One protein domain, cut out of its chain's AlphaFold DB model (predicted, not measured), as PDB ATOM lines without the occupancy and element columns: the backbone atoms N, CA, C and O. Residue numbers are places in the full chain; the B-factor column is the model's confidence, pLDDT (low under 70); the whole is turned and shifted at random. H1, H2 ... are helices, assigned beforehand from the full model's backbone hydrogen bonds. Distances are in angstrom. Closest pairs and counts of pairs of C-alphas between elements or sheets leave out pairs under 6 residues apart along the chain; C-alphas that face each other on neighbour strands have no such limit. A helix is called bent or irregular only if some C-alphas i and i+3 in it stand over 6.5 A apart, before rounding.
ATOM      1  N   LYS A   5     250.317 256.447 356.548       44.75
ATOM      2  CA  LYS A   5     251.576 257.108 356.921       44.75
ATOM      3  C   LYS A   5     252.818 256.365 356.409       44.75
ATOM      4  O   LYS A   5     253.730 257.002 355.883       44.75
ATOM      5  N   ALA A   6     252.840 255.034 356.509       45.62
ATOM      6  CA  ALA A   6     253.942 254.210 356.009       45.62
ATOM      7  C   ALA A   6     253.987 254.220 354.473       45.62
ATOM      8  O   ALA A   6     255.060 254.344 353.879       45.62
ATOM      9  N   LEU A   7     252.811 254.183 353.836       47.50
ATOM     10  CA  LEU A   7     252.666 254.379 352.394       47.50
ATOM     11  C   LEU A   7     253.209 255.744 351.958       47.50
ATOM     12  O   LEU A   7     253.953 255.812 350.984       47.50
ATOM     13  N   THR A   8     252.940 256.823 352.699       48.12
ATOM     14  CA  THR A   8     253.477 258.149 352.350       48.12
ATOM     15  C   THR A   8     254.980 258.290 352.507       48.12
ATOM     16  O   THR A   8     255.614 258.876 351.632       48.12
ATOM     17  N   SER A   9     255.575 257.738 353.569       52.16
ATOM     18  CA  SER A   9     257.037 257.746 353.716       52.16
ATOM     19  C   SER A   9     257.714 256.916 352.624       52.16
ATOM     20  O   SER A   9     258.765 257.294 352.113       52.16
ATOM     21  N   PHE A  10     257.081 255.809 352.229       52.47
ATOM     22  CA  PHE A  10     257.570 254.943 351.166       52.47
ATOM     23  C   PHE A  10     257.495 255.623 349.791       52.47
ATOM     24  O   PHE A  10     258.470 255.599 349.043       52.47
ATOM     25  N   ILE A  11     256.379 256.292 349.481       51.38
ATOM     26  CA  ILE A  11     256.208 257.050 348.233       51.38
ATOM     27  C   ILE A  11     257.249 258.179 348.157       51.38
ATOM     28  O   ILE A  11     257.941 258.304 347.153       51.38
ATOM     29  N   HIS A  12     257.446 258.940 349.238       52.03
ATOM     30  CA  HIS A  12     258.397 260.055 349.272       52.03
ATOM     31  C   HIS A  12     259.852 259.627 349.001       52.03
ATOM     32  O   HIS A  12     260.542 260.252 348.198       52.03
ATOM     33  N   ASN A  13     260.299 258.524 349.611       52.31
ATOM     34  CA  ASN A  13     261.660 258.008 349.435       52.31
ATOM     35  C   ASN A  13     261.885 257.359 348.059       52.31
ATOM     36  O   ASN A  13     263.004 257.377 347.556       52.31
ATOM     37  N   SER A  14     260.835 256.801 347.445       50.97
ATOM     38  CA  SER A  14     260.911 256.157 346.122       50.97
ATOM     39  C   SER A  14     260.941 257.171 344.970       50.97
ATOM     40  O   SER A  14     261.453 256.881 343.893       50.97
ATOM     41  N   ASN A  15     260.412 258.379 345.188       53.94
ATOM     42  CA  ASN A  15     260.306 259.411 344.154       53.94
ATOM     43  C   ASN A  15     261.651 260.075 343.815       53.94
ATOM     44  O   ASN A  15     261.867 260.470 342.670       53.94
ATOM     45  N   THR A  16     262.575 260.188 344.773       51.19
ATOM     46  CA  THR A  16     263.875 260.861 344.569       51.19
ATOM     47  C   THR A  16     264.772 260.134 343.563       51.19
ATOM     48  O   THR A  16     265.502 260.783 342.814       51.19
ATOM     49  N   SER A  17     264.681 258.804 343.484       50.03
ATOM     50  CA  SER A  17     265.414 257.987 342.510       50.03
ATOM     51  C   SER A  17     264.745 257.939 341.131       50.03
ATOM     52  O   SER A  17     265.434 257.798 340.124       50.03
ATOM     53  N   MET A  18     263.421 258.099 341.046       49.72
ATOM     54  CA  MET A  18     262.713 258.158 339.762       49.72
ATOM     55  C   MET A  18     262.848 259.535 339.088       49.72
ATOM     56  O   MET A  18     263.086 259.620 337.884       49.72
ATOM     57  N   LEU A  19     262.770 260.626 339.856       49.12
ATOM     58  CA  LEU A  19     262.890 262.003 339.349       49.12
ATOM     59  C   LEU A  19     264.272 262.304 338.748       49.12
ATOM     60  O   LEU A  19     264.383 263.153 337.864       49.12
ATOM     61  N   SER A  20     265.320 261.588 339.175       48.44
ATOM     62  CA  SER A  20     266.657 261.696 338.578       48.44
ATOM     63  C   SER A  20     266.756 261.035 337.196       48.44
ATOM     64  O   SER A  20     267.604 261.431 336.400       48.44
ATOM     65  N   THR A  21     265.876 260.076 336.878       46.66
ATOM     66  CA  THR A  21     265.865 259.342 335.596       46.66
ATOM     67  C   THR A  21     264.818 259.859 334.597       46.66
ATOM     68  O   THR A  21     264.933 259.580 333.403       46.66
ATOM     69  N   ARG A  22     263.826 260.646 335.046       51.31
ATOM     70  CA  ARG A  22     262.749 261.230 334.219       51.31
ATOM     71  C   ARG A  22     262.450 262.689 334.603       51.31
ATOM     72  O   ARG A  22     261.446 262.995 335.249       51.31
ATOM     73  N   GLN A  23     263.347 263.602 334.213       54.75
ATOM     74  CA  GLN A  23     263.233 265.047 334.494       54.75
ATOM     75  C   GLN A  23     261.970 265.700 333.896       54.75
ATOM     76  O   GLN A  23     261.482 266.700 334.415       54.75
ATOM     77  N   ASP A  24     261.407 265.114 332.843       52.56
ATOM     78  CA  ASP A  24     260.159 265.511 332.187       52.56
ATOM     79  C   ASP A  24     258.919 265.400 333.092       52.56
ATOM     80  O   ASP A  24     257.908 266.058 332.847       52.56
ATOM     81  N   LEU A  25     259.005 264.626 334.177       53.19
ATOM     82  CA  LEU A  25     257.918 264.421 335.137       53.19
ATOM     83  C   LEU A  25     258.010 265.345 336.360       53.19
ATOM     84  O   LEU A  25     257.067 265.422 337.151       53.19
ATOM     85  N   VAL A  26     259.108 266.098 336.490       55.72
ATOM     86  CA  VAL A  26     259.335 267.074 337.568       55.72
ATOM     87  C   VAL A  26     258.223 268.131 337.643       55.72
ATOM     88  O   VAL A  26     257.782 268.422 338.753       55.72
ATOM     89  N   PRO A  27     257.682 268.679 336.535       53.34
ATOM     90  CA  PRO A  27     256.567 269.627 336.605       53.34
ATOM     91  C   PRO A  27     255.264 269.000 337.125       53.34
ATOM     92  O   PRO A  27     254.563 269.624 337.919       53.34
ATOM     93  N   LEU A  28     254.947 267.760 336.734       54.56
ATOM     94  CA  LEU A  28     253.766 267.029 337.223       54.56
ATOM     95  C   LEU A  28     253.886 266.700 338.714       54.56
ATOM     96  O   LEU A  28     252.912 266.782 339.453       54.56
ATOM     97  N   TYR A  29     255.098 266.394 339.165       54.66
ATOM     98  CA  TYR A  29     255.407 266.177 340.571       54.66
ATOM     99  C   TYR A  29     255.356 267.475 341.402       54.66
ATOM    100  O   TYR A  29     254.702 267.534 342.443       54.66
ATOM    101  N   ASN A  30     255.981 268.555 340.923       48.81
ATOM    102  CA  ASN A  30     256.033 269.847 341.618       48.81
ATOM    103  C   ASN A  30     254.660 270.533 341.704       48.81
ATOM    104  O   ASN A  30     254.374 271.206 342.690       48.81
ATOM    105  N   THR A  31     253.796 270.344 340.704       49.16
ATOM    106  CA  THR A  31     252.406 270.836 340.730       49.16
ATOM    107  C   THR A  31     251.506 270.056 341.688       49.16
ATOM    108  O   THR A  31     250.474 270.575 342.098       49.16
ATOM    109  N   GLN A  32     251.889 268.841 342.086       50.03
ATOM    110  CA  GLN A  32     251.196 268.074 343.125       50.03
ATOM    111  C   GLN A  32     251.716 268.398 344.531       50.03
ATOM    112  O   GLN A  32     250.964 268.311 345.501       50.03
ATOM    113  N   LEU A  33     252.987 268.804 344.646       44.62
ATOM    114  CA  LEU A  33     253.604 269.249 345.898       44.62
ATOM    115  C   LEU A  33     253.383 270.741 346.218       44.62
ATOM    116  O   LEU A  33     253.798 271.210 347.274       44.62
ATOM    117  N   SER A  34     252.735 271.520 345.352       38.12
ATOM    118  CA  SER A  34     252.441 272.938 345.620       38.12
ATOM    119  C   SER A  34     251.269 273.153 346.594       38.12
ATOM    120  O   SER A  34     251.023 274.281 347.024       38.12
ATOM    121  N   GLY A  35     250.595 272.082 347.027       43.78
ATOM    122  CA  GLY A  35     249.705 272.084 348.190       43.78
ATOM    123  C   GLY A  35     250.488 272.120 349.506       43.78
ATOM    124  O   GLY A  35     250.566 271.113 350.191       43.78
ATOM    125  N   ASN A  36     251.109 273.261 349.817       34.62
ATOM    126  CA  ASN A  36     251.730 273.644 351.097       34.62
ATOM    127  C   ASN A  36     252.248 272.489 352.000       34.62
ATOM    128  O   ASN A  36     251.635 272.143 353.006       34.62
ATOM    129  N   PHE A  37     253.421 271.927 351.676       42.09
ATOM    130  CA  PHE A  37     254.134 270.934 352.510       42.09
ATOM    131  C   PHE A  37     255.071 271.576 353.545       42.09
ATOM    132  O   PHE A  37     255.872 270.904 354.198       42.09
ATOM    133  N   SER A  38     254.979 272.892 353.713       36.09
ATOM    134  CA  SER A  38     255.675 273.626 354.756       36.09
ATOM    135  C   SER A  38     254.838 273.569 356.029       36.09
ATOM    136  O   SER A  38     253.985 274.422 356.246       36.09
ATOM    137  N   ASN A  39     255.094 272.544 356.845       34.84
ATOM    138  CA  ASN A  39     254.924 272.476 358.304       34.84
ATOM    139  C   ASN A  39     254.229 271.192 358.768       34.84
ATOM    140  O   ASN A  39     253.227 270.729 358.236       34.84
ATOM    141  N   GLN A  40     254.855 270.611 359.785       39.81
ATOM    142  CA  GLN A  40     254.587 269.322 360.403       39.81
ATOM    143  C   GLN A  40     253.095 269.058 360.644       39.81
ATOM    144  O   GLN A  40     252.477 269.708 361.481       39.81
ATOM    145  N   ASN A  41     252.577 268.082 359.891       37.56
ATOM    146  CA  ASN A  41     251.317 267.330 359.991       37.56
ATOM    147  C   ASN A  41     250.738 267.210 358.581       37.56
ATOM    148  O   ASN A  41     249.801 267.911 358.214       37.56
ATOM    149  N   VAL A  42     251.336 266.324 357.775       39.28
ATOM    150  CA  VAL A  42     250.881 266.033 356.411       39.28
ATOM    151  C   VAL A  42     249.500 265.383 356.495       39.28
ATOM    152  O   VAL A  42     249.368 264.165 356.610       39.28
ATOM    153  N   SER A  43     248.454 266.206 356.476       38.59
ATOM    154  CA  SER A  43     247.146 265.766 356.022       38.59
ATOM    155  C   SER A  43     247.311 265.499 354.535       38.59
ATOM    156  O   SER A  43     247.605 266.412 353.766       38.59
ATOM    157  N   ILE A  44     247.227 264.233 354.134       43.06
ATOM    158  CA  ILE A  44     247.325 263.818 352.735       43.06
ATOM    159  C   ILE A  44     246.015 264.244 352.073       43.06
ATOM    160  O   ILE A  44     245.136 263.430 351.821       43.06
ATOM    161  N   SER A  45     245.845 265.539 351.826       43.78
ATOM    162  CA  SER A  45     244.723 266.060 351.054       43.78
ATOM    163  C   SER A  45     245.017 265.961 349.559       43.78
ATOM    164  O   SER A  45     244.619 266.838 348.799       43.78
ATOM    165  N   ASN A  46     245.747 264.928 349.124       52.72
ATOM    166  CA  ASN A  46     245.647 264.488 347.745       52.72
ATOM    167  C   ASN A  46     244.472 263.499 347.703       52.72
ATOM    168  O   ASN A  46     244.624 262.380 348.201       52.72
ATOM    169  N   PRO A  47     243.309 263.879 347.145       60.31
ATOM    170  CA  PRO A  47     242.152 262.990 347.078       60.31
ATOM    171  C   PRO A  47     242.369 261.781 346.145       60.31
ATOM    172  O   PRO A  47     241.484 260.937 346.032       60.31
ATOM    173  N   PHE A  48     243.547 261.659 345.515       73.44
ATOM    174  CA  PHE A  48     243.871 260.659 344.500       73.44
ATOM    175  C   PHE A  48     245.100 259.794 344.876       73.44
ATOM    176  O   PHE A  48     246.157 259.875 344.239       73.44
ATOM    177  N   PRO A  49     244.998 258.933 345.910       72.50
ATOM    178  CA  PRO A  49     246.105 258.089 346.380       72.50
ATOM    179  C   PRO A  49     246.590 257.068 345.337       72.50
ATOM    180  O   PRO A  49     247.761 256.688 345.342       72.50
ATOM    181  N   LEU A  50     245.715 256.642 344.420       81.25
ATOM    182  CA  LEU A  50     246.054 255.703 343.349       81.25
ATOM    183  C   LEU A  50     247.060 256.307 342.354       81.25
ATOM    184  O   LEU A  50     248.034 255.655 341.987       81.25
ATOM    185  N   GLN A  51     246.871 257.565 341.959       79.62
ATOM    186  CA  GLN A  51     247.764 258.279 341.047       79.62
ATOM    187  C   GLN A  51     249.158 258.445 341.652       79.62
ATOM    188  O   GLN A  51     250.150 258.257 340.951       79.62
ATOM    189  N   LEU A  52     249.245 258.728 342.955       75.00
ATOM    190  CA  LEU A  52     250.528 258.781 343.659       75.00
ATOM    191  C   LEU A  52     251.248 257.432 343.625       75.00
ATOM    192  O   LEU A  52     252.448 257.385 343.377       75.00
ATOM    193  N   ALA A  53     250.527 256.330 343.832       78.50
ATOM    194  CA  ALA A  53     251.118 255.002 343.726       78.50
ATOM    195  C   ALA A  53     251.614 254.699 342.307       78.50
ATOM    196  O   ALA A  53     252.709 254.162 342.149       78.50
ATOM    197  N   ILE A  54     250.866 255.099 341.276       83.88
ATOM    198  CA  ILE A  54     251.278 254.937 339.876       83.88
ATOM    199  C   ILE A  54     252.556 255.729 339.581       83.88
ATOM    200  O   ILE A  54     253.449 255.192 338.929       83.88
ATOM    201  N   LEU A  55     252.690 256.951 340.115       77.00
ATOM    202  CA  LEU A  55     253.917 257.748 339.986       77.00
ATOM    203  C   LEU A  55     255.145 257.045 340.553       77.00
ATOM    204  O   LEU A  55     256.228 257.245 340.030       77.00
ATOM    205  N   THR A  56     255.000 256.200 341.576       72.19
ATOM    206  CA  THR A  56     256.147 255.439 342.098       72.19
ATOM    207  C   THR A  56     256.582 254.283 341.196       72.19
ATOM    208  O   THR A  56     257.638 253.700 341.424       72.19
ATOM    209  N   GLY A  57     255.747 253.875 340.233       74.25
ATOM    210  CA  GLY A  57     255.953 252.662 339.436       74.25
ATOM    211  C   GLY A  57     255.845 251.353 340.227       74.25
ATOM    212  O   GLY A  57     256.030 250.275 339.661       74.25
ATOM    213  N   ASN A  58     255.537 251.407 341.528       77.94
ATOM    214  CA  ASN A  58     255.475 250.227 342.376       77.94
ATOM    215  C   ASN A  58     254.121 249.519 342.241       77.94
ATOM    216  O   ASN A  58     253.130 249.891 342.875       77.94
ATOM    217  N   GLN A  59     254.110 248.450 341.447       85.25
ATOM    218  CA  GLN A  59     252.928 247.627 341.209       85.25
ATOM    219  C   GLN A  59     252.286 247.099 342.499       85.25
ATOM    220  O   GLN A  59     251.066 247.148 342.616       85.25
ATOM    221  N   ASN A  60     253.072 246.684 343.497       81.25
ATOM    222  CA  ASN A  60     252.530 246.149 344.751       81.25
ATOM    223  C   ASN A  60     251.702 247.201 345.500       81.25
ATOM    224  O   ASN A  60     250.646 246.897 346.052       81.25
ATOM    225  N   VAL A  61     252.158 248.457 345.503       78.62
ATOM    226  CA  VAL A  61     251.431 249.560 346.145       78.62
ATOM    227  C   VAL A  61     250.126 249.845 345.400       78.62
ATOM    228  O   VAL A  61     249.079 249.999 346.031       78.62
ATOM    229  N   VAL A  62     250.170 249.862 344.066       83.75
ATOM    230  CA  VAL A  62     248.979 250.032 343.221       83.75
ATOM    231  C   VAL A  62     247.967 248.908 343.475       83.75
ATOM    232  O   VAL A  62     246.783 249.181 343.675       83.75
ATOM    233  N   GLU A  63     248.417 247.654 343.554       85.06
ATOM    234  CA  GLU A  63     247.564 246.500 343.856       85.06
ATOM    235  C   GLU A  63     246.906 246.592 345.233       85.06
ATOM    236  O   GLU A  63     245.710 246.329 345.351       85.06
ATOM    237  N   ILE A  64     247.650 246.994 346.269       79.75
ATOM    238  CA  ILE A  64     247.105 247.184 347.623       79.75
ATOM    239  C   ILE A  64     245.974 248.222 347.608       79.75
ATOM    240  O   ILE A  64     244.919 247.986 348.200       79.75
ATOM    241  N   ILE A  65     246.161 249.344 346.910       79.38
ATOM    242  CA  ILE A  65     245.155 250.412 346.827       79.38
ATOM    243  C   ILE A  65     243.911 249.944 346.059       79.38
ATOM    244  O   ILE A  65     242.790 250.157 346.522       79.38
ATOM    245  N   LEU A  66     244.086 249.248 344.931       83.94
ATOM    246  CA  LEU A  66     242.971 248.703 344.145       83.94
ATOM    247  C   LEU A  66     242.231 247.576 344.892       83.94
ATOM    248  O   LEU A  66     241.007 247.487 344.820       83.94
ATOM    249  N   ASN A  67     242.936 246.756 345.681       83.25
ATOM    250  CA  ASN A  67     242.327 245.789 346.607       83.25
ATOM    251  C   ASN A  67     241.492 246.476 347.698       83.25
ATOM    252  O   ASN A  67     240.488 245.927 348.150       83.25
ATOM    253  N   GLY A  68     241.868 247.697 348.080       77.06
ATOM    254  CA  GLY A  68     241.111 248.569 348.977       77.06
ATOM    255  C   GLY A  68     239.834 249.169 348.373       77.06
ATOM    256  O   GLY A  68     239.249 250.049 348.999       77.06
ATOM    257  N   LYS A  69     239.393 248.708 347.191       79.75
ATOM    258  CA  LYS A  69     238.234 249.225 346.437       79.75
ATOM    259  C   LYS A  69     238.376 250.686 345.994       79.75
ATOM    260  O   LYS A  69     237.372 251.377 345.841       79.75
ATOM    261  N   ALA A  70     239.604 251.163 345.787       81.56
ATOM    262  CA  ALA A  70     239.809 252.439 345.112       81.56
ATOM    263  C   ALA A  70     239.236 252.377 343.688       81.56
ATOM    264  O   ALA A  70     239.454 251.393 342.980       81.56
ATOM    265  N   ASP A  71     238.524 253.423 343.271       85.50
ATOM    266  CA  ASP A  71     238.010 253.529 341.906       85.50
ATOM    267  C   ASP A  71     239.177 253.804 340.932       85.50
ATOM    268  O   ASP A  71     239.823 254.853 341.038       85.50
ATOM    269  N   PRO A  72     239.464 252.898 339.975       91.31
ATOM    270  CA  PRO A  72     240.545 253.069 339.004       91.31
ATOM    271  C   PRO A  72     240.282 254.182 337.977       91.31
ATOM    272  O   PRO A  72     241.165 254.494 337.177       91.31
ATOM    273  N   ASN A  73     239.087 254.777 337.980       91.50
ATOM    274  CA  ASN A  73     238.672 255.852 337.080       91.50
ATOM    275  C   ASN A  73     238.569 257.209 337.770       91.50
ATOM    276  O   ASN A  73     238.258 258.198 337.111       91.50
ATOM    277  N   LEU A  74     238.796 257.272 339.081       85.50
ATOM    278  CA  LEU A  74     238.685 258.509 339.836       85.50
ATOM    279  C   LEU A  74     239.860 259.430 339.498       85.50
ATOM    280  O   LEU A  74     241.015 259.065 339.705       85.50
ATOM    281  N   PHE A  75     239.574 260.632 338.996       83.62
ATOM    282  CA  PHE A  75     240.578 261.660 338.714       83.62
ATOM    283  C   PHE A  75     239.989 263.063 338.810       83.62
ATOM    284  O   PHE A  75     238.770 263.240 338.737       83.62
ATOM    285  N   ASP A  76     240.863 264.058 338.949       75.19
ATOM    286  CA  ASP A  76     240.448 265.453 338.939       75.19
ATOM    287  C   ASP A  76     240.165 265.913 337.511       75.19
ATOM    288  O   ASP A  76     241.078 266.130 336.716       75.19
ATOM    289  N   ARG A  77     238.886 266.083 337.173       69.69
ATOM    290  CA  ARG A  77     238.491 266.591 335.852       69.69
ATOM    291  C   ARG A  77     238.873 268.056 335.636       69.69
ATOM    292  O   ARG A  77     238.966 268.468 334.486       69.69
ATOM    293  N   ASN A  78     239.072 268.810 336.718       65.06
ATOM    294  CA  ASN A  78     239.404 270.237 336.696       65.06
ATOM    295  C   ASN A  78     240.852 270.508 337.137       65.06
ATOM    296  O   ASN A  78     241.272 271.664 337.188       65.06
ATOM    297  N   GLY A  79     241.590 269.462 337.506       61.31
ATOM    298  CA  GLY A  79     242.914 269.564 338.103       61.31
ATOM    299  C   GLY A  79     244.036 269.173 337.162       61.31
ATOM    300  O   GLY A  79     243.846 268.685 336.055       61.31
ATOM    301  N   THR A  80     245.259 269.346 337.648       64.44
ATOM    302  CA  THR A  80     246.494 269.066 336.905       64.44
ATOM    303  C   THR A  80     246.794 267.571 336.740       64.44
ATOM    304  O   THR A  80     247.746 267.212 336.045       64.44
ATOM    305  N   THR A  81     246.020 266.685 337.379       68.06
ATOM    306  CA  THR A  81     246.293 265.244 337.426       68.06
ATOM    307  C   THR A  81     245.536 264.476 336.343       68.06
ATOM    308  O   THR A  81     244.306 264.449 336.357       68.06
ATOM    309  N   PRO A  82     246.235 263.788 335.420       79.19
ATOM    310  CA  PRO A  82     245.567 262.965 334.423       79.19
ATOM    311  C   PRO A  82     244.906 261.731 335.072       79.19
ATOM    312  O   PRO A  82     245.278 261.339 336.186       79.19
ATOM    313  N   PRO A  83     243.951 261.082 334.380       90.31
ATOM    314  CA  PRO A  83     243.367 259.835 334.860       90.31
ATOM    315  C   PRO A  83     244.420 258.748 335.125       90.31
ATOM    316  O   PRO A  83     245.455 258.740 334.450       90.31
ATOM    317  N   PRO A  84     244.165 257.797 336.051       91.88
ATOM    318  CA  PRO A  84     245.128 256.751 336.413       91.88
ATOM    319  C   PRO A  84     245.721 256.016 335.206       91.88
ATOM    320  O   PRO A  84     246.933 255.825 335.122       91.88
ATOM    321  N   LEU A  85     244.878 255.667 334.229       95.06
ATOM    322  CA  LEU A  85     245.311 254.967 333.022       95.06
ATOM    323  C   LEU A  85     246.206 255.836 332.121       95.06
ATOM    324  O   LEU A  85     247.253 255.371 331.676       95.06
ATOM    325  N   HIS A  86     245.858 257.110 331.900       91.75
ATOM    326  CA  HIS A  86     246.716 258.055 331.164       91.75
ATOM    327  C   HIS A  86     248.051 258.271 331.862       91.75
ATOM    328  O   HIS A  86     249.065 258.426 331.190       91.75
ATOM    329  N   LEU A  87     248.066 258.263 333.193       88.38
ATOM    330  CA  LEU A  87     249.298 258.395 333.956       88.38
ATOM    331  C   LEU A  87     250.203 257.172 333.766       88.38
ATOM    332  O   LEU A  87     251.382 257.333 333.477       88.38
ATOM    333  N   ALA A  88     249.662 255.952 333.830       91.69
ATOM    334  CA  ALA A  88     250.433 254.739 333.546       91.69
ATOM    335  C   ALA A  88     250.997 254.714 332.109       91.69
ATOM    336  O   ALA A  88     252.117 254.246 331.897       91.69
ATOM    337  N   ILE A  89     250.252 255.266 331.144       91.44
ATOM    338  CA  ILE A  89     250.698 255.460 329.753       91.44
ATOM    339  C   ILE A  89     251.828 256.485 329.671       91.44
ATOM    340  O   ILE A  89     252.850 256.208 329.052       91.44
ATOM    341  N   LEU A  90     251.676 257.643 330.322       87.50
ATOM    342  CA  LEU A  90     252.702 258.688 330.350       87.50
ATOM    343  C   LEU A  90     254.038 258.149 330.867       87.50
ATOM    344  O   LEU A  90     255.094 258.434 330.308       87.50
ATOM    345  N   LEU A  91     253.971 257.351 331.934       84.56
ATOM    346  CA  LEU A  91     255.132 256.760 332.592       84.56
ATOM    347  C   LEU A  91     255.688 255.532 331.855       84.56
ATOM    348  O   LEU A  91     256.761 255.047 332.211       84.56
ATOM    349  N   ARG A  92     254.989 255.043 330.821       88.62
ATOM    350  CA  ARG A  92     255.341 253.845 330.042       88.62
ATOM    351  C   ARG A  92     255.482 252.600 330.917       88.62
ATOM    352  O   ARG A  92     256.446 251.844 330.804       88.62
ATOM    353  N   PHE A  93     254.515 252.394 331.810       90.50
ATOM    354  CA  PHE A  93     254.465 251.244 332.709       90.50
ATOM    355  C   PHE A  93     253.462 250.195 332.204       90.50
ATOM    356  O   PHE A  93     252.325 250.162 332.681       90.50
ATOM    357  N   PRO A  94     253.853 249.298 331.273       91.38
ATOM    358  CA  PRO A  94     252.932 248.345 330.644       91.38
ATOM    359  C   PRO A  94     252.246 247.426 331.661       91.38
ATOM    360  O   PRO A  94     251.058 247.136 331.538       91.38
ATOM    361  N   ASN A  95     252.963 247.033 332.717       93.19
ATOM    362  CA  ASN A  95     252.406 246.218 333.795       93.19
ATOM    363  C   ASN A  95     251.278 246.949 334.535       93.19
ATOM    364  O   ASN A  95     250.252 246.343 334.836       93.19
ATOM    365  N   LEU A  96     251.431 248.256 334.780       93.94
ATOM    366  CA  LEU A  96     250.391 249.056 335.428       93.94
ATOM    367  C   LEU A  96     249.208 249.319 334.500       93.94
ATOM    368  O   LEU A  96     248.080 249.328 334.975       93.94
ATOM    369  N   ILE A  97     249.436 249.485 333.195       95.56
ATOM    370  CA  ILE A  97     248.354 249.602 332.204       95.56
ATOM    371  C   ILE A  97     247.480 248.345 332.242       95.56
ATOM    372  O   ILE A  97     246.269 248.443 332.439       95.56
ATOM    373  N   ASN A  98     248.103 247.169 332.134       95.38
ATOM    374  CA  ASN A  98     247.401 245.887 332.192       95.38
ATOM    375  C   ASN A  98     246.671 245.702 333.528       95.38
ATOM    376  O   ASN A  98     245.500 245.330 333.540       95.38
ATOM    377  N   LEU A  99     247.335 246.003 334.649       95.19
ATOM    378  CA  LEU A  99     246.737 245.901 335.979       95.19
ATOM    379  C   LEU A  99     245.518 246.820 336.130       95.19
ATOM    380  O   LEU A  99     244.484 246.376 336.618       95.19
ATOM    381  N   LEU A 100     245.621 248.088 335.727       95.69
ATOM    382  CA  LEU A 100     244.531 249.056 335.852       95.69
ATOM    383  C   LEU A 100     243.320 248.633 335.022       95.69
ATOM    384  O   LEU A 100     242.207 248.624 335.544       95.69
ATOM    385  N   VAL A 101     243.528 248.228 333.765       96.12
ATOM    386  CA  VAL A 101     242.442 247.747 332.895       96.12
ATOM    387  C   VAL A 101     241.818 246.471 333.459       96.12
ATOM    388  O   VAL A 101     240.596 246.389 333.567       96.12
ATOM    389  N   TRP A 102     242.628 245.519 333.935       95.12
ATOM    390  CA  TRP A 102     242.130 244.311 334.603       95.12
ATOM    391  C   TRP A 102     241.304 244.620 335.862       95.12
ATOM    392  O   TRP A 102     240.363 243.902 336.192       95.12
ATOM    393  N   ARG A 103     241.617 245.724 336.550       94.62
ATOM    394  CA  ARG A 103     240.891 246.216 337.730       94.62
ATOM    395  C   ARG A 103     239.695 247.112 337.405       94.62
ATOM    396  O   ARG A 103     239.092 247.639 338.334       94.62
ATOM    397  N   GLY A 104     239.322 247.254 336.134       93.19
ATOM    398  CA  GLY A 104     238.137 248.007 335.712       93.19
ATOM    399  C   GLY A 104     238.399 249.471 335.353       93.19
ATOM    400  O   GLY A 104     237.462 250.274 335.341       93.19
ATOM    401  N   ALA A 105     239.647 249.849 335.062       96.00
ATOM    402  CA  ALA A 105     239.912 251.131 334.418       96.00
ATOM    403  C   ALA A 105     239.250 251.165 333.034       96.00
ATOM    404  O   ALA A 105     239.406 250.253 332.221       96.00
ATOM    405  N   ASN A 106     238.520 252.238 332.759       95.75
ATOM    406  CA  ASN A 106     237.838 252.465 331.502       95.75
ATOM    407  C   ASN A 106     238.857 252.882 330.433       95.75
ATOM    408  O   ASN A 106     239.396 253.992 330.464       95.75
ATOM    409  N   ILE A 107     239.077 251.997 329.461       96.44
ATOM    410  CA  ILE A 107     240.003 252.209 328.343       96.44
ATOM    411  C   ILE A 107     239.568 253.328 327.384       96.44
ATOM    412  O   ILE A 107     240.373 253.793 326.591       96.44
ATOM    413  N   GLU A 108     238.332 253.816 327.496       95.75
ATOM    414  CA  GLU A 108     237.791 254.936 326.718       95.75
ATOM    415  C   GLU A 108     237.648 256.221 327.543       95.75
ATOM    416  O   GLU A 108     237.121 257.225 327.054       95.75
ATOM    417  N   LEU A 109     238.103 256.222 328.804       94.56
ATOM    418  CA  LEU A 109     238.022 257.402 329.656       94.56
ATOM    419  C   LEU A 109     238.778 258.556 329.000       94.56
ATOM    420  O   LEU A 109     239.932 258.417 328.608       94.56
ATOM    421  N   LYS A 110     238.143 259.715 328.872       92.44
ATOM    422  CA  LYS A 110     238.793 260.900 328.314       92.44
ATOM    423  C   LYS A 110     239.471 261.704 329.418       92.44
ATOM    424  O   LYS A 110     238.904 261.872 330.496       92.44
ATOM    425  N   ASN A 111     240.678 262.203 329.150       88.38
ATOM    426  CA  ASN A 111     241.323 263.182 330.028       88.38
ATOM    427  C   ASN A 111     240.696 264.581 329.853       88.38
ATOM    428  O   ASN A 111     239.787 264.775 329.047       88.38
ATOM    429  N   GLN A 112     241.225 265.573 330.572       85.06
ATOM    430  CA  GLN A 112     240.796 266.979 330.503       85.06
ATOM    431  C   GLN A 112     240.817 267.596 329.089       85.06
ATOM    432  O   GLN A 112     240.030 268.487 328.793       85.06
ATOM    433  N   ASN A 113     241.658 267.081 328.187       84.06
ATOM    434  CA  ASN A 113     241.749 267.537 326.796       84.06
ATOM    435  C   ASN A 113     240.838 266.724 325.859       84.06
ATOM    436  O   ASN A 113     241.036 266.718 324.647       84.06
TER     437      ASN A 113
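What this domain is: This is residues 5 to 113 of the 265 residues of a protein of Tritrichomonas foetus (UniProt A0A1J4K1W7). Two helical hairpins, H3 with H4 and H5 with H6, are stacked side by side, H3 next to H5 and H4 next to H6, while a looser pair, H1 and H2, sits on the other side of H3. The tight links between the helices of each pair lie toward one end of the stack and the two long links toward the opposite end, where residues 36 to 41 stick out. The printed part has 109 residues with six named helices, H1 to H6 in order along the chain, and no named strand; the class is all helix. It is compact, with a radius of gyration of the C-alphas of 13.4 A and spans of 39 by 29 by 27 A.

Where its parts are: H1, residues 5 to 19, begins with C-alpha 5 at (251.576, 257.108, 356.921) and is 21.5 A long; it is neither bent nor irregular, but only just: C-alphas 13 and 16 are 6.1 A apart. H2, residues 23 to 32, is 15.1 A long and irregular, with C-alphas 24 and 27 7.0 A apart. H3, residues 49 to 55, begins with C-alpha 49 at (246.105, 258.089, 346.380) and is 10.1 A long. H4, residues 59 to 67, is 12.0 A long. H5, residues 84 to 90, is 9.9 A long. H6, residues 94 to 102, is 12.2 A long and ends with C-alpha 102 at (242.130, 244.311, 334.603).

How they stand to each other: H3 is the hub, touching H1, H4 and H5. H3 and H4 form a helical hairpin at a shallow tilt of 19 degrees, opposite ways, and their closest C-alphas, those of Ala 53 and Val 62, are 5.4 A apart. H3 and H5 touch at a shallow tilt of 13 degrees, the same way, closest at the C-alphas of Gln 51 and Pro 84, 5.5 A apart. H5 and H6 form the second helical hairpin, at a shallow tilt of 22 degrees, opposite ways, with the C-alphas of Ala 88 and Ile 97 closest at 5.7 A. H4 and H6 touch at a shallow tilt of 10 degrees, the same way, closest at the C-alphas of Gln 59 and Leu 96, 6.5 A apart. H1, with residues 11 to 15 alone, only just touches H3, with 3 pairs of C-alphas within 8 A; the closest, Ile 11 and Ala 53, are 7.1 A apart. H1 and H2 are close but not clearly touching, with the C-alphas of Leu 19 and Val 26 closest at 6.4 A. H2 and H3 are near each other, while H2 is apart from H4, H5 and H6. In H3, H4, H5 and H6 every O i to N i+4 pair is within hydrogen-bond range; in H1 8 of 11 are, and in H2 4 of 6.

The domain as a whole: The two C-alphas farthest apart, those of Gln 40 and Glu 108, are 40.3 A apart. The printed part has no cut. The links H2 to H3 and H4 to H5 are long, 16 residues each, and residues 36 to 41 stand free. The mean pLDDT of the printed part is 70.3, and residues 5 to 47 and 77 to 81 are under 70.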